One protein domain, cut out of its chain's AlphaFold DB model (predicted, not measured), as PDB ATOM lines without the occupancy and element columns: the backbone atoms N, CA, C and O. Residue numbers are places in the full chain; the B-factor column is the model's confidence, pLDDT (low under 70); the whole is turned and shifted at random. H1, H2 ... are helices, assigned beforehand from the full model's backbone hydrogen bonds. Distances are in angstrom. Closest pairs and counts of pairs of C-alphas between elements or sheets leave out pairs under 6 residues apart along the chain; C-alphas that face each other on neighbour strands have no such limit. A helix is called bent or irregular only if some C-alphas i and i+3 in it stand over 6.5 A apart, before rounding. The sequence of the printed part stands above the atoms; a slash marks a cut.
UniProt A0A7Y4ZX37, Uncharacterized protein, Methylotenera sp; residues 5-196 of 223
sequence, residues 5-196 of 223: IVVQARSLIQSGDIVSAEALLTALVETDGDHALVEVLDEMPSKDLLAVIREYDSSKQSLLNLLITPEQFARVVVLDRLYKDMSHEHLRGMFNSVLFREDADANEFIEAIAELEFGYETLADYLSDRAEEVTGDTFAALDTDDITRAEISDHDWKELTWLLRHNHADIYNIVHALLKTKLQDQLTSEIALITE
ATOM      1  N   ILE A   5     -14.994  59.053 -13.215       90.62
ATOM      2  CA  ILE A   5     -16.261  59.500 -13.798       90.62
ATOM      3  C   ILE A   5     -17.383  58.538 -13.415       90.62
ATOM      4  O   ILE A   5     -18.430  58.988 -12.964       90.62
ATOM      5  N   VAL A   6     -17.140  57.223 -13.469       90.50
ATOM      6  CA  VAL A   6     -18.111  56.205 -13.030       90.50
ATOM      7  C   VAL A   6     -18.480  56.418 -11.563       90.50
ATOM      8  O   VAL A   6     -19.653  56.386 -11.206       90.50
ATOM      9  N   VAL A   7     -17.506  56.680 -10.686       92.88
ATOM     10  CA  VAL A   7     -17.786  56.922  -9.259       92.88
ATOM     11  C   VAL A   7     -18.642  58.176  -9.059       92.88
ATOM     12  O   VAL A   7     -19.591  58.152  -8.275       92.88
ATOM     13  N   GLN A   8     -18.330  59.262  -9.769       93.12
ATOM     14  CA  GLN A   8     -19.061  60.526  -9.669       93.12
ATOM     15  C   GLN A   8     -20.478  60.425 -10.245       93.12
ATOM     16  O   GLN A   8     -21.430  60.781  -9.551       93.12
ATOM     17  N   ALA A   9     -20.631  59.873 -11.452       92.81
ATOM     18  CA  ALA A   9     -21.926  59.661 -12.092       92.81
ATOM     19  C   ALA A   9     -22.839  58.808 -11.203       92.81
ATOM     20  O   ALA A   9     -23.974  59.187 -10.924       92.81
ATOM     21  N   ARG A  10     -22.316  57.710 -10.645       93.75
ATOM     22  CA  ARG A  10     -23.072  56.855  -9.717       93.75
ATOM     23  C   ARG A  10     -23.485  57.582  -8.442       93.75
ATOM     24  O   ARG A  10     -24.596  57.376  -7.968       93.75
ATOM     25  N   SER A  11     -22.622  58.435  -7.889       94.50
ATOM     26  CA  SER A  11     -22.975  59.249  -6.720       94.50
ATOM     27  C   SER A  11     -24.130  60.208  -7.025       94.50
ATOM     28  O   SER A  11     -25.016  60.365  -6.188       94.50
ATOM     29  N   LEU A  12     -24.127  60.833  -8.205       95.44
ATOM     30  CA  LEU A  12     -25.193  61.736  -8.645       95.44
ATOM     31  C   LEU A  12     -26.510  60.975  -8.838       95.44
ATOM     32  O   LEU A  12     -27.518  61.346  -8.234       95.44
ATOM     33  N   ILE A  13     -26.473  59.837  -9.538       93.62
ATOM     34  CA  ILE A  13     -27.636  58.959  -9.751       93.62
ATOM     35  C   ILE A  13     -28.238  58.498  -8.421       93.62
ATOM     36  O   ILE A  13     -29.444  58.594  -8.211       93.62
ATOM     37  N   GLN A  14     -27.403  58.060  -7.476       92.62
ATOM     38  CA  GLN A  14     -27.855  57.616  -6.153       92.62
ATOM     39  C   GLN A  14     -28.470  58.744  -5.319       92.62
ATOM     40  O   GLN A  14     -29.304  58.477  -4.455       92.62
ATOM     41  N   SER A  15     -28.078  59.995  -5.574       94.50
ATOM     42  CA  SER A  15     -28.693  61.177  -4.963       94.50
ATOM     43  C   SER A  15     -29.964  61.659  -5.679       94.50
ATOM     44  O   SER A  15     -30.617  62.576  -5.186       94.50
ATOM     45  N   GLY A  16     -30.337  61.027  -6.800       92.00
ATOM     46  CA  GLY A  16     -31.490  61.385  -7.629       92.00
ATOM     47  C   GLY A  16     -31.224  62.508  -8.636       92.00
ATOM     48  O   GLY A  16     -32.146  62.935  -9.322       92.00
ATOM     49  N   ASP A  17     -29.983  62.984  -8.749       94.62
ATOM     50  CA  ASP A  17     -29.600  64.029  -9.699       94.62
ATOM     51  C   ASP A  17     -29.180  63.413 -11.043       94.62
ATOM     52  O   ASP A  17     -28.000  63.347 -11.397       94.62
ATOM     53  N   ILE A  18     -30.176  62.895 -11.771       92.44
ATOM     54  CA  ILE A  18     -29.981  62.228 -13.065       92.44
ATOM     55  C   ILE A  18     -29.476  63.206 -14.129       92.44
ATOM     56  O   ILE A  18     -28.607  62.854 -14.920       92.44
ATOM     57  N   VAL A  19     -29.958  64.451 -14.104       91.81
ATOM     58  CA  VAL A  19     -29.581  65.481 -15.082       91.81
ATOM     59  C   VAL A  19     -28.100  65.834 -14.959       91.81
ATOM     60  O   VAL A  19     -27.397  65.886 -15.963       91.81
ATOM     61  N   SER A  20     -27.590  66.031 -13.739       92.88
ATOM     62  CA  SER A  20     -26.157  66.287 -13.555       92.88
ATOM     63  C   SER A  20     -25.304  65.060 -13.880       92.88
ATOM     64  O   SER A  20     -24.178  65.212 -14.353       92.88
ATOM     65  N   ALA A  21     -25.811  63.847 -13.625       93.12
ATOM     66  CA  ALA A  21     -25.116  62.620 -14.002       93.12
ATOM     67  C   ALA A  21     -24.990  62.492 -15.526       93.12
ATOM     68  O   ALA A  21     -23.905  62.193 -16.021       93.12
ATOM     69  N   GLU A  22     -26.068  62.765 -16.261       92.00
ATOM     70  CA  GLU A  22     -26.071  62.780 -17.722       92.00
ATOM     71  C   GLU A  22     -25.120  63.844 -18.266       92.00
ATOM     72  O   GLU A  22     -24.251  63.518 -19.069       92.00
ATOM     73  N   ALA A  23     -25.177  65.073 -17.747       91.81
ATOM     74  CA  ALA A  23     -24.287  66.148 -18.176       91.81
ATOM     75  C   ALA A  23     -22.802  65.804 -17.955       91.81
ATOM     76  O   ALA A  23     -21.954  66.131 -18.786       91.81
ATOM     77  N   LEU A  24     -22.475  65.118 -16.852       92.69
ATOM     78  CA  LEU A  24     -21.121  64.637 -16.575       92.69
ATOM     79  C   LEU A  24     -20.664  63.586 -17.599       92.69
ATOM     80  O   LEU A  24     -19.521  63.632 -18.051       92.69
ATOM     81  N   LEU A  25     -21.542  62.644 -17.954       91.38
ATOM     82  CA  LEU A  25     -21.263  61.604 -18.949       91.38
ATOM     83  C   LEU A  25     -21.171  62.187 -20.366       91.38
ATOM     84  O   LEU A  25     -20.311  61.788 -21.141       91.38
ATOM     85  N   THR A  26     -21.984  63.186 -20.688       90.69
ATOM     86  CA  THR A  26     -21.936  63.896 -21.969       90.69
ATOM     87  C   THR A  26     -20.657  64.730 -22.109       90.69
ATOM     88  O   THR A  26     -20.022  64.713 -23.162       90.69
ATOM     89  N   ALA A  27     -20.186  65.373 -21.035       91.31
ATOM     90  CA  ALA A  27     -18.913  66.106 -21.041       91.31
ATOM     91  C   ALA A  27     -17.687  65.206 -21.315       91.31
ATOM     92  O   ALA A  27     -16.668  65.678 -21.830       91.31
ATOM     93  N   LEU A  28     -17.778  63.907 -20.997       91.06
ATOM     94  CA  LEU A  28     -16.748  62.931 -21.355       91.06
ATOM     95  C   LEU A  28     -16.628  62.787 -22.872       91.06
ATOM     96  O   LEU A  28     -15.518  62.768 -23.393       91.06
ATOM     97  N   VAL A  29     -17.753  62.755 -23.585       89.94
ATOM     98  CA  VAL A  29     -17.761  62.645 -25.048       89.94
ATOM     99  C   VAL A  29     -17.129  63.867 -25.699       89.94
ATOM    100  O   VAL A  29     -16.330  63.729 -26.622       89.94
ATOM    101  N   GLU A  30     -17.399  65.063 -25.174       89.25
ATOM    102  CA  GLU A  30     -16.782  66.296 -25.677       89.25
ATOM    103  C   GLU A  30     -15.251  66.309 -25.527       89.25
ATOM    104  O   GLU A  30     -14.558  66.946 -26.324       89.25
ATOM    105  N   THR A  31     -14.719  65.623 -24.511       91.00
ATOM    106  CA  THR A  31     -13.288  65.654 -24.170       91.00
ATOM    107  C   THR A  31     -12.517  64.473 -24.764       91.00
ATOM    108  O   THR A  31     -11.460  64.673 -25.365       91.00
ATOM    109  N   ASP A  32     -13.059  63.261 -24.625       91.19
ATOM    110  CA  ASP A  32     -12.379  61.992 -24.910       91.19
ATOM    111  C   ASP A  32     -13.057  61.184 -26.043       91.19
ATOM    112  O   ASP A  32     -12.498  60.190 -26.514       91.19
ATOM    113  N   GLY A  33     -14.219  61.633 -26.533       91.19
ATOM    114  CA  GLY A  33     -14.961  61.039 -27.649       91.19
ATOM    115  C   GLY A  33     -15.943  59.925 -27.262       91.19
ATOM    116  O   GLY A  33     -15.982  59.457 -26.125       91.19
ATOM    117  N   ASP A  34     -16.726  59.470 -28.243       92.25
ATOM    118  CA  ASP A  34     -17.823  58.505 -28.057       92.25
ATOM    119  C   ASP A  34     -17.364  57.180 -27.427       92.25
ATOM    120  O   ASP A  34     -18.046  56.615 -26.573       92.25
ATOM    121  N   HIS A  35     -16.174  56.698 -27.805       91.94
ATOM    122  CA  HIS A  35     -15.635  55.434 -27.296       91.94
ATOM    123  C   HIS A  35     -15.406  55.469 -25.782       91.94
ATOM    124  O   HIS A  35     -15.649  54.473 -25.103       91.94
ATOM    125  N   ALA A  36     -15.002  56.623 -25.244       91.81
ATOM    126  CA  ALA A  36     -14.799  56.785 -23.812       91.81
ATOM    127  C   ALA A  36     -16.120  56.664 -23.044       91.81
ATOM    128  O   ALA A  36     -16.152  56.068 -21.966       91.81
ATOM    129  N   LEU A  37     -17.225  57.173 -23.607       91.69
ATOM    130  CA  LEU A  37     -18.541  56.966 -23.012       91.69
ATOM    131  C   LEU A  37     -18.924  55.489 -23.042       91.69
ATOM    132  O   LEU A  37     -19.312  54.967 -22.005       91.69
ATOM    133  N   VAL A  38     -18.763  54.801 -24.175       92.94
ATOM    134  CA  VAL A  38     -19.091  53.368 -24.282       92.94
ATOM    135  C   VAL A  38     -18.341  52.539 -23.234       92.94
ATOM    136  O   VAL A  38     -18.967  51.721 -22.558       92.94
ATOM    137  N   GLU A  39     -17.041  52.779 -23.038       92.06
ATOM    138  CA  GLU A  39     -16.246  52.114 -21.993       92.06
ATOM    139  C   GLU A  39     -16.774  52.419 -20.582       92.06
ATOM    140  O   GLU A  39     -16.917  51.521 -19.750       92.06
ATOM    141  N   VAL A  40     -17.115  53.682 -20.307       91.69
ATOM    142  CA  VAL A  40     -17.673  54.097 -19.013       91.69
ATOM    143  C   VAL A  40     -19.030  53.453 -18.744       91.69
ATOM    144  O   VAL A  40     -19.267  52.993 -17.626       91.69
ATOM    145  N   LEU A  41     -19.904  53.385 -19.747       91.88
ATOM    146  CA  LEU A  41     -21.211  52.741 -19.626       91.88
ATOM    147  C   LEU A  41     -21.082  51.233 -19.355       91.88
ATOM    148  O   LEU A  41     -21.937  50.674 -18.670       91.88
ATOM    149  N   ASP A  42     -20.014  50.582 -19.826       91.69
ATOM    150  CA  ASP A  42     -19.763  49.161 -19.554       91.69
ATOM    151  C   ASP A  42     -19.280  48.904 -18.115       91.69
ATOM    152  O   ASP A  42     -19.634  47.899 -17.498       91.69
ATOM    153  N   GLU A  43     -18.538  49.849 -17.529       92.06
ATOM    154  CA  GLU A  43     -18.139  49.797 -16.117       92.06
ATOM    155  C   GLU A  43     -19.292  50.118 -15.144       92.06
ATOM    156  O   GLU A  43     -19.217  49.799 -13.947       92.06
ATOM    157  N   MET A  44     -20.350  50.781 -15.618       90.88
ATOM    158  CA  MET A  44     -21.488  51.169 -14.788       90.88
ATOM    159  C   MET A  44     -22.405  49.976 -14.474       90.88
ATOM    160  O   MET A  44     -22.708  49.157 -15.341       90.88
ATOM    161  N   PRO A  45     -22.941  49.876 -13.241       92.00
ATOM    162  CA  PRO A  45     -23.984  48.902 -12.949       92.00
ATOM    163  C   PRO A  45     -25.228  49.160 -13.803       92.00
ATOM    164  O   PRO A  45     -25.710  50.292 -13.854       92.00
ATOM    165  N   SER A  46     -25.825  48.104 -14.363       92.06
ATOM    166  CA  SER A  46     -27.031  48.205 -15.204       92.06
ATOM    167  C   SER A  46     -28.189  48.938 -14.524       92.06
ATOM    168  O   SER A  46     -28.949  49.619 -15.195       92.06
ATOM    169  N   LYS A  47     -28.303  48.860 -13.191       91.88
ATOM    170  CA  LYS A  47     -29.302  49.613 -12.416       91.88
ATOM    171  C   LYS A  47     -29.095  51.127 -12.496       91.88
ATOM    172  O   LYS A  47     -30.066  51.871 -12.581       91.88
ATOM    173  N   ASP A  48     -27.844  51.570 -12.410       91.81
ATOM    174  CA  ASP A  48     -27.515  52.993 -12.447       91.81
ATOM    175  C   ASP A  48     -27.715  53.512 -13.882       91.81
ATOM    176  O   ASP A  48     -28.309  54.568 -14.072       91.81
ATOM    177  N   LEU A  49     -27.323  52.720 -14.888       90.94
ATOM    178  CA  LEU A  49     -27.577  53.025 -16.299       90.94
ATOM    179  C   LEU A  49     -29.080  53.080 -16.627       90.94
ATOM    180  O   LEU A  49     -29.533  54.020 -17.275       90.94
ATOM    181  N   LEU A  50     -29.863  52.125 -16.114       90.81
ATOM    182  CA  LEU A  50     -31.322  52.108 -16.238       90.81
ATOM    183  C   LEU A  50     -31.954  53.380 -15.675       90.81
ATOM    184  O   LEU A  50     -32.831  53.953 -16.310       90.81
ATOM    185  N   ALA A  51     -31.505  53.844 -14.506       89.69
ATOM    186  CA  ALA A  51     -32.040  55.057 -13.895       89.69
ATOM    187  C   ALA A  51     -31.833  56.299 -14.775       89.69
ATOM    188  O   ALA A  51     -32.684  57.184 -14.773       89.69
ATOM    189  N   VAL A  52     -30.727  56.355 -15.527       88.88
ATOM    190  CA  VAL A  52     -30.485  57.435 -16.486       88.88
ATOM    191  C   VAL A  52     -31.398  57.273 -17.694       88.88
ATOM    192  O   VAL A  52     -32.211  58.149 -17.943       88.88
ATOM    193  N   ILE A  53     -31.334  56.142 -18.401       88.44
ATOM    194  CA  ILE A  53     -32.072  55.934 -19.662       88.44
ATOM    195  C   ILE A  53     -33.588  56.055 -19.463       88.44
ATOM    196  O   ILE A  53     -34.278  56.603 -20.315       88.44
ATOM    197  N   ARG A  54     -34.111  55.635 -18.307       86.94
ATOM    198  CA  ARG A  54     -35.538  55.728 -17.976       86.94
ATOM    199  C   ARG A  54     -36.070  57.163 -17.860       86.94
ATOM    200  O   ARG A  54     -37.273  57.365 -18.022       86.94
ATOM    201  N   GLU A  55     -35.214  58.145 -17.574       85.50
ATOM    202  CA  GLU A  55     -35.591  59.570 -17.535       85.50
ATOM    203  C   GLU A  55     -35.719  60.178 -18.947       85.50
ATOM    204  O   GLU A  55     -36.375  61.210 -19.119       85.50
ATOM    205  N   TYR A  56     -35.117  59.538 -19.957       81.25
ATOM    206  CA  TYR A  56     -34.998  60.051 -21.320       81.25
ATOM    207  C   TYR A  56     -35.758  59.168 -22.320       81.25
ATOM    208  O   TYR A  56     -35.319  58.085 -22.707       81.25
ATOM    209  N   ASP A  57     -36.904  59.669 -22.771       75.06
ATOM    210  CA  ASP A  57     -37.750  59.048 -23.790       75.06
ATOM    211  C   ASP A  57     -37.589  59.735 -25.163       75.06
ATOM    212  O   ASP A  57     -36.702  60.561 -25.380       75.06
ATOM    213  N   SER A  58     -38.460  59.412 -26.121       66.12
ATOM    214  CA  SER A  58     -38.451  60.032 -27.454       66.12
ATOM    215  C   SER A  58     -38.714  61.549 -27.444       66.12
ATOM    216  O   SER A  58     -38.381  62.231 -28.414       66.12
ATOM    217  N   SER A  59     -39.276  62.098 -26.361       74.25
ATOM    218  CA  SER A  59     -39.511  63.537 -26.173       74.25
ATOM    219  C   SER A  59     -38.332  64.263 -25.513       74.25
ATOM    220  O   SER A  59     -38.156  65.467 -25.717       74.25
ATOM    221  N   LYS A  60     -37.500  63.536 -24.758       78.00
ATOM    222  CA  LYS A  60     -36.290  64.030 -24.092       78.00
ATOM    223  C   LYS A  60     -35.075  63.237 -24.568       78.00
ATOM    224  O   LYS A  60     -34.704  62.233 -23.974       78.00
ATOM    225  N   GLN A  61     -34.418  63.717 -25.619       73.50
ATOM    226  CA  GLN A  61     -33.219  63.059 -26.138       73.50
ATOM    227  C   GLN A  61     -32.047  63.158 -25.149       73.50
ATOM    228  O   GLN A  61     -31.765  64.234 -24.621       73.50
ATOM    229  N   SER A  62     -31.349  62.041 -24.946       83.38
ATOM    230  CA  SER A  62     -30.063  61.978 -24.244       83.38
ATOM    231  C   SER A  62     -28.990  61.463 -25.187       83.38
ATOM    232  O   SER A  62     -29.243  60.567 -25.994       83.38
ATOM    233  N   LEU A  63     -27.771  61.986 -25.042       84.81
ATOM    234  CA  LEU A  63     -26.618  61.508 -25.796       84.81
ATOM    235  C   LEU A  63     -26.283  60.044 -25.464       84.81
ATOM    236  O   LEU A  63     -25.784  59.316 -26.319       84.81
ATOM    237  N   LEU A  64     -26.651  59.566 -24.270       86.50
ATOM    238  CA  LEU A  64     -26.523  58.152 -23.924       86.50
ATOM    239  C   LEU A  64     -27.388  57.269 -24.827       86.50
ATOM    240  O   LEU A  64     -26.914  56.230 -25.270       86.50
ATOM    241  N   ASN A  65     -28.616  57.686 -25.150       88.81
ATOM    242  CA  ASN A  65     -29.502  56.908 -26.024       88.81
ATOM    243  C   ASN A  65     -28.959  56.822 -27.461       88.81
ATOM    244  O   ASN A  65     -29.322  55.900 -28.186       88.81
ATOM    245  N   LEU A  66     -28.074  57.744 -27.862       89.25
ATOM    246  CA  LEU A  66     -27.398  57.747 -29.166       89.25
ATOM    247  C   LEU A  66     -26.150  56.859 -29.197       89.25
ATOM    248  O   LEU A  66     -25.805  56.322 -30.242       89.25
ATOM    249  N   LEU A  67     -25.464  56.696 -28.065       91.94
ATOM    250  CA  LEU A  67     -24.188  55.975 -28.009       91.94
ATOM    251  C   LEU A  67     -24.271  54.619 -27.312       91.94
ATOM    252  O   LEU A  67     -23.304  53.858 -27.340       91.94
ATOM    253  N   ILE A  68     -25.408  54.294 -26.698       93.25
ATOM    254  CA  ILE A  68     -25.598  52.991 -26.081       93.25
ATOM    255  C   ILE A  68     -25.519  51.882 -27.130       93.25
ATOM    256  O   ILE A  68     -26.118  51.970 -28.207       93.25
ATOM    257  N   THR A  69     -24.764  50.841 -26.788       95.50
ATOM    258  CA  THR A  69     -24.614  49.631 -27.605       95.50
ATOM    259  C   THR A  69     -25.804  48.680 -27.422       95.50
ATOM    260  O   THR A  69     -26.459  48.724 -26.369       95.50
ATOM    261  N   PRO A  70     -26.070  47.785 -28.392       97.12
ATOM    262  CA  PRO A  70     -27.092  46.746 -28.272       97.12
ATOM    263  C   PRO A  70     -27.012  45.953 -26.963       97.12
ATOM    264  O   PRO A  70     -28.003  45.831 -26.242       97.12
ATOM    265  N   GLU A  71     -25.820  45.494 -26.581       96.44
ATOM    266  CA  GLU A  71     -25.619  44.670 -25.391       96.44
ATOM    267  C   GLU A  71     -25.811  45.465 -24.097       96.44
ATOM    268  O   GLU A  71     -26.288  44.924 -23.098       96.44
ATOM    269  N   GLN A  72     -25.425  46.744 -24.072       95.38
ATOM    270  CA  GLN A  72     -25.669  47.612 -22.917       95.38
ATOM    271  C   GLN A  72     -27.163  47.878 -22.744       95.38
ATOM    272  O   GLN A  72     -27.672  47.773 -21.625       95.38
ATOM    273  N   PHE A  73     -27.868  48.168 -23.839       95.62
ATOM    274  CA  PHE A  73     -29.306  48.406 -23.816       95.62
ATOM    275  C   PHE A  73     -30.077  47.153 -23.392       95.62
ATOM    276  O   PHE A  73     -30.909  47.231 -22.488       95.62
ATOM    277  N   ALA A  74     -29.737  45.986 -23.943       96.25
ATOM    278  CA  ALA A  74     -30.348  44.707 -23.592       96.25
ATOM    279  C   ALA A  74     -30.304  44.431 -22.079       96.25
ATOM    280  O   ALA A  74     -31.330  44.140 -21.459       96.25
ATOM    281  N   ARG A  75     -29.133  44.614 -21.445       94.19
ATOM    282  CA  ARG A  75     -28.972  44.438 -19.988       94.19
ATOM    283  C   ARG A  75     -29.838  45.401 -19.174       94.19
ATOM    284  O   ARG A  75     -30.248  45.060 -18.065       94.19
ATOM    285  N   VAL A  76     -30.077  46.603 -19.691       93.12
ATOM    286  CA  VAL A  76     -30.889  47.638 -19.041       93.12
ATOM    287  C   VAL A  76     -32.373  47.289 -19.104       93.12
ATOM    288  O   VAL A  76     -33.038  47.283 -18.069       93.12
ATOM    289  N   VAL A  77     -32.895  46.963 -20.285       92.81
ATOM    290  CA  VAL A  77     -34.337  46.739 -20.458       92.81
ATOM    291  C   VAL A  77     -34.824  45.430 -19.844       92.81
ATOM    292  O   VAL A  77     -35.918  45.379 -19.286       92.81
ATOM    293  N   VAL A  78     -33.988  44.388 -19.846       93.44
ATOM    294  CA  VAL A  78     -34.280  43.141 -19.119       93.44
ATOM    295  C   VAL A  78     -34.339  43.392 -17.609       93.44
ATOM    296  O   VAL A  78     -35.175  42.818 -16.908       93.44
ATOM    297  N   LEU A  79     -33.489  44.286 -17.094       91.69
ATOM    298  CA  LEU A  79     -33.517  44.678 -15.689       91.69
ATOM    299  C   LEU A  79     -34.765  45.506 -15.339       91.69
ATOM    300  O   LEU A  79     -35.311  45.316 -14.250       91.69
ATOM    301  N   ASP A  80     -35.234  46.388 -16.228       88.88
ATOM    302  CA  ASP A  80     -36.430  47.217 -15.994       88.88
ATOM    303  C   ASP A  80     -37.672  46.374 -15.692       88.88
ATOM    304  O   ASP A  80     -38.450  46.698 -14.793       88.88
ATOM    305  N   ARG A  81     -37.783  45.205 -16.328       85.00
ATOM    306  CA  ARG A  81     -38.845  44.231 -16.064       85.00
ATOM    307  C   ARG A  81     -38.960  43.833 -14.583       85.00
ATOM    308  O   ARG A  81     -40.051  43.518 -14.104       85.00
ATOM    309  N   LEU A  82     -37.869  43.879 -13.811       76.75
ATOM    310  CA  LEU A  82     -37.902  43.588 -12.369       76.75
ATOM    311  C   LEU A  82     -38.617  44.670 -11.543       76.75
ATOM    312  O   LEU A  82     -38.994  44.407 -10.398       76.75
ATOM    313  N   TYR A  83     -38.827  45.867 -12.096       73.94
ATOM    314  CA  TYR A  83     -39.417  47.010 -11.400       73.94
ATOM    315  C   TYR A  83     -40.956  47.066 -11.455       73.94
ATOM    316  O   TYR A  83     -41.533  47.992 -10.889       73.94
ATOM    317  N   LYS A  84     -41.623  46.045 -12.024       63.84
ATOM    318  CA  LYS A  84     -43.094  45.855 -12.034       63.84
ATOM    319  C   LYS A  84     -43.890  47.095 -12.459       63.84
ATOM    320  O   LYS A  84     -44.905  47.430 -11.846       63.84
ATOM    321  N   ASP A  85     -43.430  47.767 -13.504       74.38
ATOM    322  CA  ASP A  85     -44.252  48.770 -14.164       74.38
ATOM    323  C   ASP A  85     -45.318  48.064 -15.010       74.38
ATOM    324  O   ASP A  85     -44.997  47.434 -16.013       74.38
ATOM    325  N   MET A  86     -46.574  48.122 -14.565       69.38
ATOM    326  CA  MET A  86     -47.684  47.451 -15.242       69.38
ATOM    327  C   MET A  86     -48.119  48.166 -16.523       69.38
ATOM    328  O   MET A  86     -48.769  47.530 -17.345       69.38
ATOM    329  N   SER A  87     -47.814  49.463 -16.685       78.06
ATOM    330  CA  SER A  87     -48.154  50.186 -17.919       78.06
ATOM    331  C   SER A  87     -47.115  49.990 -19.014       78.06
ATOM    332  O   SER A  87     -47.381  50.329 -20.159       78.06
ATOM    333  N   HIS A  88     -45.914  49.513 -18.662       85.62
ATOM    334  CA  HIS A  88     -44.765  49.414 -19.562       85.62
ATOM    335  C   HIS A  88     -44.435  50.727 -20.309       85.62
ATOM    336  O   HIS A  88     -43.683  50.713 -21.283       85.62
ATOM    337  N   GLU A  89     -44.934  51.879 -19.846       86.44
ATOM    338  CA  GLU A  89     -44.800  53.169 -20.535       86.44
ATOM    339  C   GLU A  89     -43.332  53.591 -20.625       86.44
ATOM    340  O   GLU A  89     -42.842  53.961 -21.693       86.44
ATOM    341  N   HIS A  90     -42.600  53.449 -19.519       86.31
ATOM    342  CA  HIS A  90     -41.168  53.725 -19.487       86.31
ATOM    343  C   HIS A  90     -40.378  52.769 -20.382       86.31
ATOM    344  O   HIS A  90     -39.510  53.216 -21.127       86.31
ATOM    345  N   LEU A  91     -40.696  51.470 -20.347       91.06
ATOM    346  CA  LEU A  91     -40.058  50.469 -21.203       91.06
ATOM    347  C   LEU A  91     -40.225  50.842 -22.680       91.06
ATOM    348  O   LEU A  91     -39.246  50.886 -23.422       91.06
ATOM    349  N   ARG A  92     -41.451  51.182 -23.089       91.44
ATOM    350  CA  ARG A  92     -41.755  51.606 -24.457       91.44
ATOM    351  C   ARG A  92     -41.047  52.900 -24.836       91.44
ATOM    352  O   ARG A  92     -40.474  52.973 -25.920       91.44
ATOM    353  N   GLY A  93     -41.019  53.884 -23.940       90.31
ATOM    354  CA  GLY A  93     -40.281  55.131 -24.141       90.31
ATOM    355  C   GLY A  93     -38.787  54.902 -24.393       90.31
ATOM    356  O   GLY A  93     -38.234  55.491 -25.322       90.31
ATOM    357  N   MET A  94     -38.159  54.009 -23.620       91.38
ATOM    358  CA  MET A  94     -36.748  53.633 -23.784       91.38
ATOM    359  C   MET A  94     -36.497  52.861 -25.085       91.38
ATOM    360  O   MET A  94     -35.544  53.151 -25.799       91.38
ATOM    361  N   PHE A  95     -37.352  51.892 -25.422       93.56
ATOM    362  CA  PHE A  95     -37.258  51.167 -26.694       93.56
ATOM    363  C   PHE A  95     -37.371  52.116 -27.882       93.56
ATOM    364  O   PHE A  95     -36.511  52.097 -28.756       93.56
ATOM    365  N   ASN A  96     -38.384  52.981 -27.895       92.94
ATOM    366  CA  ASN A  96     -38.631  53.857 -29.035       92.94
ATOM    367  C   ASN A  96     -37.521  54.902 -29.209       92.94
ATOM    368  O   ASN A  96     -37.196  55.258 -30.339       92.94
ATOM    369  N   SER A  97     -36.913  55.375 -28.115       91.38
ATOM    370  CA  SER A  97     -35.811  56.341 -28.177       91.38
ATOM    371  C   SER A  97     -34.480  55.729 -28.627       91.38
ATOM    372  O   SER A  97     -33.640  56.461 -29.151       91.38
ATOM    373  N   VAL A  98     -34.288  54.415 -28.448       92.88
ATOM    374  CA  VAL A  98     -33.031  53.717 -28.769       92.88
ATOM    375  C   VAL A  98     -33.117  52.896 -30.057       92.88
ATOM    376  O   VAL A  98     -32.252  53.049 -30.910       92.88
ATOM    377  N   LEU A  99     -34.136  52.048 -30.243       94.06
ATOM    378  CA  LEU A  99     -34.233  51.159 -31.415       94.06
ATOM    379  C   LEU A  99     -34.555  51.908 -32.710       94.06
ATOM    380  O   LEU A  99     -34.123  51.486 -33.780       94.06
ATOM    381  N   PHE A 100     -35.343  52.982 -32.625       91.75
ATOM    382  CA  PHE A 100     -35.862  53.702 -33.794       91.75
ATOM    383  C   PHE A 100     -35.194  55.062 -34.017       91.75
ATOM    384  O   PHE A 100     -35.728  55.917 -34.723       91.75
ATOM    385  N   ARG A 101     -34.014  55.278 -33.428       90.19
ATOM    386  CA  ARG A 101     -33.167  56.420 -33.796       90.19
ATOM    387  C   ARG A 101     -32.614  56.231 -35.216       90.19
ATOM    388  O   ARG A 101     -32.460  55.109 -35.688       90.19
ATOM    389  N   GLU A 102     -32.303  57.339 -35.886       85.56
ATOM    390  CA  GLU A 102     -31.955  57.372 -37.319       85.56
ATOM    391  C   GLU A 102     -30.736  56.508 -37.689       85.56
ATOM    392  O   GLU A 102     -30.660  55.989 -38.801       85.56
ATOM    393  N   ASP A 103     -29.792  56.335 -36.766       87.00
ATOM    394  CA  ASP A 103     -28.529  55.624 -36.963       87.00
ATOM    395  C   ASP A 103     -28.472  54.241 -36.288       87.00
ATOM    396  O   ASP A 103     -27.432  53.584 -36.346       87.00
ATOM    397  N   ALA A 104     -29.554  53.781 -35.648       91.62
ATOM    398  CA  ALA A 104     -29.586  52.462 -35.021       91.62
ATOM    399  C   ALA A 104     -29.952  51.354 -36.012       91.62
ATOM    400  O   ALA A 104     -30.911  51.460 -36.783       91.62
ATOM    401  N   ASP A 105     -29.252  50.225 -35.904       94.88
ATOM    402  CA  ASP A 105     -29.727  48.969 -36.468       94.88
ATOM    403  C   ASP A 105     -30.618  48.252 -35.451       94.88
ATOM    404  O   ASP A 105     -30.150  47.520 -34.581       94.88
ATOM    405  N   ALA A 106     -31.930  48.461 -35.568       95.81
ATOM    406  CA  ALA A 106     -32.915  47.828 -34.697       95.81
ATOM    407  C   ALA A 106     -32.769  46.294 -34.610       95.81
ATOM    408  O   ALA A 106     -33.116  45.726 -33.577       95.81
ATOM    409  N   ASN A 107     -32.247  45.622 -35.647       96.75
ATOM    410  CA  ASN A 107     -32.063  44.168 -35.627       96.75
ATOM    411  C   ASN A 107     -30.991  43.755 -34.610       96.75
ATOM    412  O   ASN A 107     -31.225  42.832 -33.836       96.75
ATOM    413  N   GLU A 108     -29.868  44.481 -34.541       98.00
ATOM    414  CA  GLU A 108     -28.798  44.201 -33.571       98.00
ATOM    415  C   GLU A 108     -29.311  44.328 -32.130       98.00
ATOM    416  O   GLU A 108     -29.018  43.495 -31.274       98.00
ATOM    417  N   PHE A 109     -30.141  45.341 -31.858       98.06
ATOM    418  CA  PHE A 109     -30.770  45.510 -30.546       98.06
ATOM    419  C   PHE A 109     -31.747  44.376 -30.217       98.06
ATOM    420  O   PHE A 109     -31.734  43.875 -29.093       98.06
ATOM    421  N   ILE A 110     -32.586  43.961 -31.172       98.25
ATOM    422  CA  ILE A 110     -33.537  42.854 -30.980       98.25
ATOM    423  C   ILE A 110     -32.789  41.550 -30.679       98.25
ATOM    424  O   ILE A 110     -33.163  40.842 -29.742       98.25
ATOM    425  N   GLU A 111     -31.727  41.255 -31.430       98.38
ATOM    426  CA  GLU A 111     -30.883  40.075 -31.220       98.38
ATOM    427  C   GLU A 111     -30.223  40.108 -29.840       98.38
ATOM    428  O   GLU A 111     -30.392  39.168 -29.061       98.38
ATOM    429  N   ALA A 112     -29.573  41.219 -29.479       98.38
ATOM    430  CA  ALA A 112     -28.916  41.368 -28.182       98.38
ATOM    431  C   ALA A 112     -29.890  41.209 -27.001       98.38
ATOM    432  O   ALA A 112     -29.530  40.644 -25.967       98.38
ATOM    433  N   ILE A 113     -31.135  41.684 -27.136       98.12
ATOM    434  CA  ILE A 113     -32.178  41.476 -26.122       98.12
ATOM    435  C   ILE A 113     -32.546  39.994 -26.034       98.12
ATOM    436  O   ILE A 113     -32.588  39.446 -24.934       98.12
ATOM    437  N   ALA A 114     -32.803  39.344 -27.169       97.69
ATOM    438  CA  ALA A 114     -33.237  37.949 -27.222       97.69
ATOM    439  C   ALA A 114     -32.178  36.942 -26.738       97.69
ATOM    440  O   ALA A 114     -32.536  35.852 -26.291       97.69
ATOM    441  N   GLU A 115     -30.893  37.300 -26.785       98.00
ATOM    442  CA  GLU A 115     -29.803  36.485 -26.237       98.00
ATOM    443  C   GLU A 115     -29.799  36.413 -24.700       98.00
ATOM    444  O   GLU A 115     -29.218  35.486 -24.123       98.00
ATOM    445  N   LEU A 116     -30.436  37.368 -24.016       97.06
ATOM    446  CA  LEU A 116     -30.482  37.403 -22.557       97.06
ATOM    447  C   LEU A 116     -31.625  36.560 -21.982       97.06
ATOM    448  O   LEU A 116     -32.694  36.389 -22.569       97.06
ATOM    449  N   GLU A 117     -31.422  36.079 -20.753       94.81
ATOM    450  CA  GLU A 117     -32.504  35.502 -19.956       94.81
ATOM    451  C   GLU A 117     -33.612  36.548 -19.761       94.81
ATOM    452  O   GLU A 117     -33.330  37.692 -19.409       94.81
ATOM    453  N   PHE A 118     -34.867  36.149 -19.980       94.25
ATOM    454  CA  PHE A 118     -36.050  37.020 -20.007       94.25
ATOM    455  C   PHE A 118     -36.147  37.995 -21.196       94.25
ATOM    456  O   PHE A 118     -37.050  38.830 -21.216       94.25
ATOM    457  N   GLY A 119     -35.268  37.891 -22.199       96.44
ATOM    458  CA  GLY A 119     -35.279  38.761 -23.378       96.44
ATOM    459  C   GLY A 119     -36.587  38.717 -24.175       96.44
ATOM    460  O   GLY A 119     -37.151  39.757 -24.518       96.44
ATOM    461  N   TYR A 120     -37.120  37.516 -24.420       97.50
ATOM    462  CA  TYR A 120     -38.397  37.343 -25.121       97.50
ATOM    463  C   TYR A 120     -39.567  37.937 -24.336       97.50
ATOM    464  O   TYR A 120     -40.455  38.562 -24.914       97.50
ATOM    465  N   GLU A 121     -39.565  37.770 -23.017       95.69
ATOM    466  CA  GLU A 121     -40.549  38.365 -22.125       95.69
ATOM    467  C   GLU A 121     -40.469  39.887 -22.155       95.69
ATOM    468  O   GLU A 121     -41.516  40.518 -22.201       95.69
ATOM    469  N   THR A 122     -39.272  40.476 -22.206       95.44
ATOM    470  CA  THR A 122     -39.098  41.927 -22.352       95.44
ATOM    471  C   THR A 122     -39.656  42.441 -23.683       95.44
ATOM    472  O   THR A 122     -40.363  43.448 -23.699       95.44
ATOM    473  N   LEU A 123     -39.423  41.738 -24.796       97.06
ATOM    474  CA  LEU A 123     -40.037  42.080 -26.089       97.06
ATOM    475  C   LEU A 123     -41.571  41.938 -26.048       97.06
ATOM    476  O   LEU A 123     -42.296  42.761 -26.606       97.06
ATOM    477  N   ALA A 124     -42.081  40.924 -25.347       95.94
ATOM    478  CA  ALA A 124     -43.514  40.736 -25.131       95.94
ATOM    479  C   ALA A 124     -44.119  41.748 -24.140       95.94
ATOM    480  O   ALA A 124     -45.314  42.017 -24.198       95.94
ATOM    481  N   ASP A 125     -43.346  42.271 -23.189       94.31
ATOM    482  CA  ASP A 125     -43.745  43.363 -22.294       94.31
ATOM    483  C   ASP A 125     -43.879  44.665 -23.094       94.31
ATOM    484  O   ASP A 125     -44.875  45.363 -22.963       94.31
ATOM    485  N   TYR A 126     -42.947  44.955 -24.006       95.12
ATOM    486  CA  TYR A 126     -43.053  46.124 -24.883       95.12
ATOM    487  C   TYR A 126     -44.335  46.107 -25.743       95.12
ATOM    488  O   TYR A 126     -44.990  47.135 -25.910       95.12
ATOM    489  N   LEU A 127     -44.715  44.940 -26.278       95.50
ATOM    490  CA  LEU A 127     -45.895  44.788 -27.141       95.50
ATOM    491  C   LEU A 127     -47.214  44.575 -26.376       95.50
ATOM    492  O   LEU A 127     -48.262  44.467 -27.015       95.50
ATOM    493  N   SER A 128     -47.205  44.486 -25.041       92.69
ATOM    494  CA  SER A 128     -48.376  44.004 -24.293       92.69
ATOM    495  C   SER A 128     -49.603  44.906 -24.407       92.69
ATOM    496  O   SER A 128     -50.717  44.394 -24.477       92.69
ATOM    497  N   ASP A 129     -49.416  46.225 -24.497       91.38
ATOM    498  CA  ASP A 129     -50.513  47.195 -24.671       91.38
ATOM    499  C   ASP A 129     -51.267  47.020 -25.994       91.38
ATOM    500  O   ASP A 129     -52.371  47.532 -26.161       91.38
ATOM    501  N   ARG A 130     -50.630  46.347 -26.957       92.94
ATOM    502  CA  ARG A 130     -51.135  46.093 -28.308       92.94
ATOM    503  C   ARG A 130     -51.230  44.601 -28.598       92.94
ATOM    504  O   ARG A 130     -51.189  44.181 -29.753       92.94
ATOM    505  N   ALA A 131     -51.309  43.778 -27.550       92.81
ATOM    506  CA  ALA A 131     -51.276  42.330 -27.684       92.81
ATOM    507  C   ALA A 131     -52.437  41.808 -28.545       92.81
ATOM    508  O   ALA A 131     -52.232  40.888 -29.338       92.81
ATOM    509  N   GLU A 132     -53.636  42.388 -28.430       91.81
ATOM    510  CA  GLU A 132     -54.787  42.009 -29.260       91.81
ATOM    511  C   GLU A 132     -54.541  42.322 -30.736       91.81
ATOM    512  O   GLU A 132     -54.795  41.483 -31.600       91.81
ATOM    513  N   GLU A 133     -53.998  43.501 -31.046       91.88
ATOM    514  CA  GLU A 133     -53.691  43.893 -32.416       91.88
ATOM    515  C   GLU A 133     -52.570  43.041 -33.020       91.88
ATOM    516  O   GLU A 133     -52.674  42.642 -34.181       91.88
ATOM    517  N   VAL A 134     -51.530  42.745 -32.235       91.94
ATOM    518  CA  VAL A 134     -50.349  41.969 -32.643       91.94
ATOM    519  C   VAL A 134     -50.678  40.488 -32.849       91.94
ATOM    520  O   VAL A 134     -50.165  39.874 -33.785       91.94
ATOM    521  N   THR A 135     -51.492  39.897 -31.966       90.56
ATOM    522  CA  THR A 135     -51.785  38.449 -31.970       90.56
ATOM    523  C   THR A 135     -53.086  38.071 -32.674       90.56
ATOM    524  O   THR A 135     -53.286  36.895 -33.006       90.56
ATOM    525  N   GLY A 136     -53.981  39.040 -32.852       83.62
ATOM    526  CA  GLY A 136     -55.265  38.878 -33.510       83.62
ATOM    527  C   GLY A 136     -55.197  39.095 -35.018       83.62
ATOM    528  O   GLY A 136     -54.136  39.246 -35.627       83.62
ATOM    529  N   ASP A 137     -56.380  39.150 -35.627       75.19
ATOM    530  CA  ASP A 137     -56.506  39.297 -37.074       75.19
ATOM    531  C   ASP A 137     -56.096  40.695 -37.563       75.19
ATOM    532  O   ASP A 137     -55.864  40.863 -38.748       75.19
ATOM    533  N   THR A 138     -55.978  41.704 -36.693       73.12
ATOM    534  CA  THR A 138     -55.680  43.090 -37.098       73.12
ATOM    535  C   THR A 138     -54.327  43.211 -37.788       73.12
ATOM    536  O   THR A 138     -54.275  43.655 -38.933       73.12
ATOM    537  N   PHE A 139     -53.232  42.824 -37.124       77.00
ATOM    538  CA  PHE A 139     -51.908  42.859 -37.746       77.00
ATOM    539  C   PHE A 139     -51.731  41.720 -38.757       77.00
ATOM    540  O   PHE A 139     -51.077  41.906 -39.777       77.00
ATOM    541  N   ALA A 140     -52.353  40.558 -38.528       74.50
ATOM    542  CA  ALA A 140     -52.293  39.439 -39.469       74.50
ATOM    543  C   ALA A 140     -53.006  39.724 -40.806       74.50
ATOM    544  O   ALA A 140     -52.585  39.207 -41.837       74.50
ATOM    545  N   ALA A 141     -54.063  40.543 -40.800       65.88
ATOM    546  CA  ALA A 141     -54.790  40.972 -41.995       65.88
ATOM    547  C   ALA A 141     -54.114  42.135 -42.727       65.88
ATOM    548  O   ALA A 141     -54.511  42.447 -43.852       65.88
ATOM    549  N   LEU A 142     -53.112  42.783 -42.118       69.94
ATOM    550  CA  LEU A 142     -52.199  43.615 -42.887       69.94
ATOM    551  C   LEU A 142     -51.433  42.670 -43.816       69.94
ATOM    552  O   LEU A 142     -50.752  41.752 -43.356       69.94
ATOM    553  N   ASP A 143     -51.567  42.887 -45.121       68.75
ATOM    554  CA  ASP A 143     -50.758  42.211 -46.131       68.75
ATOM    555  C   ASP A 143     -49.329  42.761 -46.054       68.75
ATOM    556  O   ASP A 143     -48.927  43.623 -46.827       68.75
ATOM    557  N   THR A 144     -48.600  42.368 -45.007       75.06
ATOM    558  CA  THR A 144     -47.261  42.891 -44.721       75.06
ATOM    559  C   THR A 144     -46.195  42.294 -45.623       75.06
ATOM    560  O   THR A 144     -45.086  42.816 -45.639       75.06
ATOM    561  N   ASP A 145     -46.519  41.220 -46.347       75.25
ATOM    562  CA  ASP A 145     -45.561  40.468 -47.154       75.25
ATOM    563  C   ASP A 145     -45.028  41.326 -48.324       75.25
ATOM    564  O   ASP A 145     -43.864  41.192 -48.705       75.25
ATOM    565  N   ASP A 146     -45.845  42.263 -48.824       77.31
ATOM    566  CA  ASP A 146     -45.490  43.212 -49.889       77.31
ATOM    567  C   ASP A 146     -45.187  44.641 -49.376       77.31
ATOM    568  O   ASP A 146     -44.916  45.539 -50.176       77.31
ATOM    569  N   ILE A 147     -45.213  44.878 -48.055       82.94
ATOM    570  CA  ILE A 147     -44.986  46.203 -47.453       82.94
ATOM    571  C   ILE A 147     -43.544  46.310 -46.950       82.94
ATOM    572  O   ILE A 147     -43.068  45.494 -46.160       82.94
ATOM    573  N   THR A 148     -42.845  47.362 -47.367       85.81
ATOM    574  CA  THR A 148     -41.485  47.651 -46.900       85.81
ATOM    575  C   THR A 148     -41.479  48.202 -45.471       85.81
ATOM    576  O   THR A 148     -42.430  48.852 -45.035       85.81
ATOM    577  N   ARG A 149     -40.360  48.041 -44.744       85.56
ATOM    578  CA  ARG A 149     -40.175  48.628 -43.399       85.56
ATOM    579  C   ARG A 149     -40.551  50.112 -43.345       85.56
ATOM    580  O   ARG A 149     -41.230  50.540 -42.423       85.56
ATOM    581  N   ALA A 150     -40.129  50.891 -44.343       85.00
ATOM    582  CA  ALA A 150     -40.362  52.336 -44.390       85.00
ATOM    583  C   ALA A 150     -41.849  52.712 -44.508       85.00
ATOM    584  O   ALA A 150     -42.244  53.790 -44.077       85.00
ATOM    585  N   GLU A 151     -42.679  51.841 -45.084       85.56
ATOM    586  CA  GLU A 151     -44.116  52.086 -45.249       85.56
ATOM    587  C   GLU A 151     -44.918  51.786 -43.977       85.56
ATOM    588  O   GLU A 151     -45.978  52.378 -43.770       85.56
ATOM    589  N   ILE A 152     -44.416  50.892 -43.119       85.38
ATOM    590  CA  ILE A 152     -45.051  50.520 -41.845       85.38
ATOM    591  C   ILE A 152     -44.401  51.185 -40.621       85.38
ATOM    592  O   ILE A 152     -44.929  51.060 -39.518       85.38
ATOM    593  N   SER A 153     -43.282  51.890 -40.815       87.69
ATOM    594  CA  SER A 153     -42.503  52.546 -39.764       87.69
ATOM    595  C   SER A 153     -43.330  53.606 -39.034       87.69
ATOM    596  O   SER A 153     -43.579  54.702 -39.539       87.69
ATOM    597  N   ASP A 154     -43.791  53.253 -37.836       90.06
ATOM    598  CA  ASP A 154     -44.431  54.156 -36.882       90.06
ATOM    599  C   ASP A 154     -43.508  54.518 -35.710       90.06
ATOM    600  O   ASP A 154     -43.944  55.222 -34.799       90.06
ATOM    601  N   HIS A 155     -42.245  54.064 -35.749       91.94
ATOM    602  CA  HIS A 155     -41.285  54.139 -34.643       91.94
ATOM    603  C   HIS A 155     -41.879  53.628 -33.320       91.94
ATOM    604  O   HIS A 155     -41.613  54.171 -32.244       91.94
ATOM    605  N   ASP A 156     -42.737  52.613 -33.411       92.88
ATOM    606  CA  ASP A 156     -43.447  52.030 -32.284       92.88
ATOM    607  C   ASP A 156     -43.777  50.553 -32.592       92.88
ATOM    608  O   ASP A 156     -43.071  49.849 -33.327       92.88
ATOM    609  N   TRP A 157     -44.856  50.050 -31.997       93.88
ATOM    610  CA  TRP A 157     -45.222  48.642 -32.013       93.88
ATOM    611  C   TRP A 157     -45.405  48.027 -33.408       93.88
ATOM    612  O   TRP A 157     -45.106  46.838 -33.551       93.88
ATOM    613  N   LYS A 158     -45.876  48.756 -34.437       93.00
ATOM    614  CA  LYS A 158     -46.058  48.147 -35.770       93.00
ATOM    615  C   LYS A 158     -44.720  47.859 -36.416       93.00
ATOM    616  O   LYS A 158     -44.546  46.777 -36.975       93.00
ATOM    617  N   GLU A 159     -43.788  48.800 -36.313       93.75
ATOM    618  CA  GLU A 159     -42.442  48.613 -36.828       93.75
ATOM    619  C   GLU A 159     -41.722  47.468 -36.112       93.75
ATOM    620  O   GLU A 159     -41.173  46.594 -36.785       93.75
ATOM    621  N   LEU A 160     -41.790  47.395 -34.772       95.88
ATOM    622  CA  LEU A 160     -41.187  46.273 -34.039       95.88
ATOM    623  C   LEU A 160     -41.821  44.934 -34.436       95.88
ATOM    624  O   LEU A 160     -41.114  43.955 -34.672       95.88
ATOM    625  N   THR A 161     -43.150  44.881 -34.532       94.94
ATOM    626  CA  THR A 161     -43.864  43.654 -34.919       94.94
ATOM    627  C   THR A 161     -43.477  43.219 -36.332       94.94
ATOM    628  O   THR A 161     -43.275  42.029 -36.581       94.94
ATOM    629  N   TRP A 162     -43.325  44.173 -37.253       94.31
ATOM    630  CA  TRP A 162     -42.855  43.903 -38.607       94.31
ATOM    631  C   TRP A 162     -41.422  43.359 -38.606       94.31
ATOM    632  O   TRP A 162     -41.186  42.328 -39.236       94.31
ATOM    633  N   LEU A 163     -40.497  43.983 -37.865       95.38
ATOM    634  CA  LEU A 163     -39.104  43.528 -37.741       95.38
ATOM    635  C   LEU A 163     -39.027  42.104 -37.189       95.38
ATOM    636  O   LEU A 163     -38.368  41.249 -37.775       95.38
ATOM    637  N   LEU A 164     -39.759  41.820 -36.110       95.75
ATOM    638  CA  LEU A 164     -39.827  40.479 -35.541       95.75
ATOM    639  C   LEU A 164     -40.342  39.469 -36.575       95.75
ATOM    640  O   LEU A 164     -39.726  38.431 -36.779       95.75
ATOM    641  N   ARG A 165     -41.437  39.765 -37.279       92.06
ATOM    642  CA  ARG A 165     -42.028  38.819 -38.240       92.06
ATOM    643  C   ARG A 165     -41.132  38.542 -39.454       92.06
ATOM    644  O   ARG A 165     -41.071  37.396 -39.893       92.06
ATOM    645  N   HIS A 166     -40.478  39.566 -40.005       91.94
ATOM    646  CA  HIS A 166     -39.749  39.451 -41.277       91.94
ATOM    647  C   HIS A 166     -38.266  39.134 -41.089       91.94
ATOM    648  O   HIS A 166     -37.710  38.364 -41.873       91.94
ATOM    649  N   ASN A 167     -37.642  39.682 -40.046       94.44
ATOM    650  CA  ASN A 167     -36.201  39.568 -39.832       94.44
ATOM    651  C   ASN A 167     -35.854  38.575 -38.714       94.44
ATOM    652  O   ASN A 167     -34.793  37.962 -38.771       94.44
ATOM    653  N   HIS A 168     -36.761  38.341 -37.755       96.31
ATOM    654  CA  HIS A 168     -36.518  37.479 -36.589       96.31
ATOM    655  C   HIS A 168     -37.677  36.510 -36.304       96.31
ATOM    656  O   HIS A 168     -38.253  36.486 -35.212       96.31
ATOM    657  N   ALA A 169     -38.077  35.730 -37.313       94.44
ATOM    658  CA  ALA A 169     -39.292  34.912 -37.257       94.44
ATOM    659  C   ALA A 169     -39.315  33.900 -36.088       94.44
ATOM    660  O   ALA A 169     -40.376  33.573 -35.556       94.44
ATOM    661  N   ASP A 170     -38.158  33.394 -35.675       96.25
ATOM    662  CA  ASP A 170     -37.992  32.545 -34.496       96.25
ATOM    663  C   ASP A 170     -38.304  33.296 -33.192       96.25
ATOM    664  O   ASP A 170     -39.117  32.812 -32.400       96.25
ATOM    665  N   ILE A 171     -37.754  34.502 -33.023       97.75
ATOM    666  CA  ILE A 171     -38.048  35.405 -31.899       97.75
ATOM    667  C   ILE A 171     -39.542  35.757 -31.892       97.75
ATOM    668  O   ILE A 171     -40.206  35.634 -30.859       97.75
ATOM    669  N   TYR A 172     -40.101  36.123 -33.052       96.44
ATOM    670  CA  TYR A 172     -41.517  36.464 -33.199       96.44
ATOM    671  C   TYR A 172     -42.434  35.358 -32.688       96.44
ATOM    672  O   TYR A 172     -43.352  35.635 -31.925       96.44
ATOM    673  N   ASN A 173     -42.186  34.103 -33.068       95.19
ATOM    674  CA  ASN A 173     -43.042  32.987 -32.664       95.19
ATOM    675  C   ASN A 173     -43.106  32.820 -31.138       95.19
ATOM    676  O   ASN A 173     -44.174  32.525 -30.598       95.19
ATOM    677  N   ILE A 174     -41.982  33.032 -30.447       97.62
ATOM    678  CA  ILE A 174     -41.902  32.947 -28.984       97.62
ATOM    679  C   ILE A 174     -42.626  34.138 -28.350       97.62
ATOM    680  O   ILE A 174     -43.519  33.941 -27.526       97.62
ATOM    681  N   VAL A 175     -42.300  35.362 -28.773       97.44
ATOM    682  CA  VAL A 175     -42.927  36.600 -28.277       97.44
ATOM    683  C   VAL A 175     -44.443  36.567 -28.485       97.44
ATOM    684  O   VAL A 175     -45.213  36.846 -27.571       97.44
ATOM    685  N   HIS A 176     -44.892  36.145 -29.663       95.50
ATOM    686  CA  HIS A 176     -46.303  36.013 -30.003       95.50
ATOM    687  C   HIS A 176     -47.020  34.963 -29.136       95.50
ATOM    688  O   HIS A 176     -48.157  35.186 -28.716       95.50
ATOM    689  N   ALA A 177     -46.372  33.838 -28.813       95.81
ATOM    690  CA  ALA A 177     -46.924  32.859 -27.877       95.81
ATOM    691  C   ALA A 177     -47.055  33.437 -26.456       95.81
ATOM    692  O   ALA A 177     -48.105  33.276 -25.833       95.81
ATOM    693  N   LEU A 178     -46.038  34.164 -25.977       96.62
ATOM    694  CA  LEU A 178     -46.067  34.840 -24.676       96.62
ATOM    695  C   LEU A 178     -47.201  35.871 -24.592       96.62
ATOM    696  O   LEU A 178     -47.929  35.903 -23.600       96.62
ATOM    697  N   LEU A 179     -47.396  36.676 -25.640       95.69
ATOM    698  CA  LEU A 179     -48.496  37.642 -25.722       95.69
ATOM    699  C   LEU A 179     -49.866  36.956 -25.649       95.69
ATOM    700  O   LEU A 179     -50.740  37.410 -24.911       95.69
ATOM    701  N   LYS A 180     -50.048  35.829 -26.350       94.50
ATOM    702  CA  LYS A 180     -51.296  35.051 -26.279       94.50
ATOM    703  C   LYS A 180     -51.566  34.512 -24.882       94.50
ATOM    704  O   LYS A 180     -52.701  34.594 -24.422       94.50
ATOM    705  N   THR A 181     -50.545  33.992 -24.203       95.38
ATOM    706  CA  THR A 181     -50.680  33.537 -22.813       95.38
ATOM    707  C   THR A 181     -51.084  34.689 -21.896       95.38
ATOM    708  O   THR A 181     -52.046  34.549 -21.148       95.38
ATOM    709  N   LYS A 182     -50.446  35.860 -22.014       91.75
ATOM    710  CA  LYS A 182     -50.814  37.044 -21.221       91.75
ATOM    711  C   LYS A 182     -52.263  37.485 -21.437       91.75
ATOM    712  O   LYS A 182     -52.951  37.765 -20.462       91.75
ATOM    713  N   LEU A 183     -52.734  37.524 -22.685       91.88
ATOM    714  CA  LEU A 183     -54.129  37.861 -22.994       91.88
ATOM    715  C   LEU A 183     -55.110  36.852 -22.386       91.88
ATOM    716  O   LEU A 183     -56.139  37.235 -21.834       91.88
ATOM    717  N   GLN A 184     -54.787  35.558 -22.454       91.38
ATOM    718  CA  GLN A 184     -55.598  34.510 -21.832       91.38
ATOM    719  C   GLN A 184     -55.646  34.650 -20.306       91.38
ATOM    720  O   GLN A 184     -56.718  34.495 -19.715       91.38
ATOM    721  N   ASP A 185     -54.520  34.975 -19.671       90.56
ATOM    722  CA  ASP A 185     -54.432  35.188 -18.225       90.56
ATOM    723  C   ASP A 185     -55.212  36.436 -17.789       90.56
ATOM    724  O   ASP A 185     -55.905  36.402 -16.770       90.56
ATOM    725  N   GLN A 186     -55.164  37.517 -18.573       87.62
ATOM    726  CA  GLN A 186     -55.960  38.726 -18.339       87.62
ATOM    727  C   GLN A 186     -57.459  38.426 -18.417       87.62
ATOM    728  O   GLN A 186     -58.184  38.726 -17.470       87.62
ATOM    729  N   LEU A 187     -57.908  37.746 -19.476       88.19
ATOM    730  CA  LEU A 187     -59.310  37.357 -19.640       88.19
ATOM    731  C   LEU A 187     -59.784  36.423 -18.518       88.19
ATOM    732  O   LEU A 187     -60.880  36.582 -17.987       88.19
ATOM    733  N   THR A 188     -58.959  35.446 -18.135       90.06
ATOM    734  CA  THR A 188     -59.278  34.517 -17.040       90.06
ATOM    735  C   THR A 188     -59.413  35.263 -15.712       90.06
ATOM    736  O   THR A 188     -60.326  34.981 -14.936       90.06
ATOM    737  N   SER A 189     -58.532  36.237 -15.469       86.75
ATOM    738  CA  SER A 189     -58.553  37.075 -14.267       86.75
ATOM    739  C   SER A 189     -59.780  37.992 -14.231       86.75
ATOM    740  O   SER A 189     -60.408  38.129 -13.186       86.75
ATOM    741  N   GLU A 190     -60.164  38.579 -15.367       85.25
ATOM    742  CA  GLU A 190     -61.367  39.413 -15.492       85.25
ATOM    743  C   GLU A 190     -62.650  38.606 -15.247       85.25
ATOM    744  O   GLU A 190     -63.514  39.031 -14.481       85.25
ATOM    745  N   ILE A 191     -62.747  37.398 -15.816       85.44
ATOM    746  CA  ILE A 191     -63.877  36.487 -15.575       85.44
ATOM    747  C   ILE A 191     -63.982  36.123 -14.088       85.44
ATOM    748  O   ILE A 191     -65.086  36.122 -13.547       85.44
ATOM    749  N   ALA A 192     -62.858  35.838 -13.422       85.56
ATOM    750  CA  ALA A 192     -62.848  35.498 -12.000       85.56
ATOM    751  C   ALA A 192     -63.406  36.637 -11.127       85.56
ATOM    752  O   ALA A 192     -64.256  36.385 -10.273       85.56
ATOM    753  N   LEU A 193     -63.009  37.886 -11.394       80.81
ATOM    754  CA  LEU A 193     -63.511  39.063 -10.674       80.81
ATOM    755  C   LEU A 193     -65.026  39.247 -10.842       80.81
ATOM    756  O   LEU A 193     -65.718  39.547  -9.873       80.81
ATOM    757  N   ILE A 194     -65.557  39.010 -12.045       77.69
ATOM    758  CA  ILE A 194     -67.003  39.092 -12.310       77.69
ATOM    759  C   ILE A 194     -67.763  38.014 -11.524       77.69
ATOM    760  O   ILE A 194     -68.837  38.279 -10.991       77.69
ATOM    761  N   THR A 195     -67.215  36.799 -11.431       72.25
ATOM    762  CA  THR A 195     -67.861  35.706 -10.688       72.25
ATOM    763  C   THR A 195     -67.810  35.867  -9.168       72.25
ATOM    764  O   THR A 195     -68.652  35.291  -8.488       72.25
ATOM    765  N   GLU A 196     -66.854  36.631  -8.629       62.25
ATOM    766  CA  GLU A 196     -66.741  36.898  -7.187       62.25
ATOM    767  C   GLU A 196     -67.728  37.978  -6.698       62.25
ATOM    768  O   GLU A 196     -68.197  37.889  -5.564       62.25
TER     769      GLU A 196
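AT A GLANCE: This is residues 5 to 196 of the 223 residues of an uncharacterized protein of Methylotenera sp (UniProt A0A7Y4ZX37). A long body of short helices runs from a group of five at one end, H1 to H5, through a middle of H6 to H9, to a looser group at the other end, H10 to H14, from which residues 184 to 196 of the long helix H14 stick out as a free arm. Most helices cross their partners, but H1 and H2 lie side by side as a hairpin at the first end, and at the other end H14 crosses H9 and H10. The printed part has 192 residues, with fourteen named helices, H1 to H14 in that order along the chain, and no named strand; its class is all helix. It is compact, with a radius of gyration of the C-alphas of 18.1 A, and spans 55 by 47 by 28 A.

HOW THE PARTS SIT: H1, residues 5 to 14, and H2, residues 18 to 32, form a helical hairpin: they touch at a shallow tilt of 13 degrees, opposite ways, and their closest C-alphas, those of Ala 9 and Ala 21, are 4.8 A apart. H3, residues 34 to 43, touches residues 25 to 29 alone of H2, at a steep tilt of 50 degrees; the closest C-alphas are those of Val 29 and Leu 37, 6.1 A. H4, residues 46 to 53, touches H1 about perpendicular, at 76 degrees, closest at the C-alphas of Arg 10 and Asp 48, 6.5 A. H5, residues 63 to 67, only just touches H2, with 3 pairs of C-alphas within 8 A, the closest being Thr 26 and Leu 63, 6.5 A; residues 22 to 26 alone of H2 take part. H6, residues 70 to 83, touches H4 about perpendicular, at 85 degrees, with the C-alphas of Leu 50 and Val 76 closest at 5.3 A. H7, residues 89 to 99, is close to H6 but not clearly touching, at a shallow tilt of 3 degrees, opposite ways; the closest C-alphas are those of Val 77 and Leu 91, 6.9 A. H8, residues 106 to 114, touches H6 at a steep tilt of 53 degrees, closest at the C-alphas of Ala 74 and Ile 113, 4.5 A. H9, residues 119 to 126, touches H6 at a steep tilt of 66 degrees, closest at the C-alphas of Val 78 and Thr 122, 5.9 A. H10, residues 128 to 135, is irregular, with C-alphas 129 and 132 8.1 A apart. H11, residues 137 to 140, only just touches H10, with 3 pairs of C-alphas within 8 A, and only at the corner; the closest C-alphas are those of Glu 133 and Phe 139, 5.7 A. H12, residues 149 to 152, touches H13, residues 157 to 167, closest at the C-alphas of Ile 152 and Glu 159, 6.0 A. H14, residues 169 to 196, forms a helical hairpin with H13, touching it with residues 171 to 172 alone, closest at the C-alphas of Leu 164 and Tyr 172, 4.9 A. Residues 171 to 179 alone of H14 touch H9, closest at the C-alphas of Ala 124 and Val 175, 5.2 A. Every O i to N i+4 pair is within hydrogen-bond range in H1, H3, H4, H5, H7, H8, H9, H13 and H14; the counts are 10 of 11 in H2, 7 of 10 in H6 and 2 of 4 in H10, and H11 and H12 are too short for such a pair.

IN THESE COORDINATES: H1 begins at C-alpha 5, (-16.261, 59.500, -13.798). H2 is 21.2 A long from first to last C-alpha, H6 20.9 A and H7 15.3 A. H14 is the longest helix, 40.8 A, from C-alpha 169 at (-39.292, 34.912, -37.257) to C-alpha 196 at (-66.741, 36.898, -7.187).

THE WHOLE: The two C-alphas farthest apart, those of Thr 31 and Thr 195, are 63.7 A apart. Without residues 184 to 196, which stand free, the body spans 51 by 31 by 27 A. The printed part has no cut, and no link between its helices is long. Its mean pLDDT is 89.7; residues 58, 84, 86, 141 to 143 and 196 are under 70.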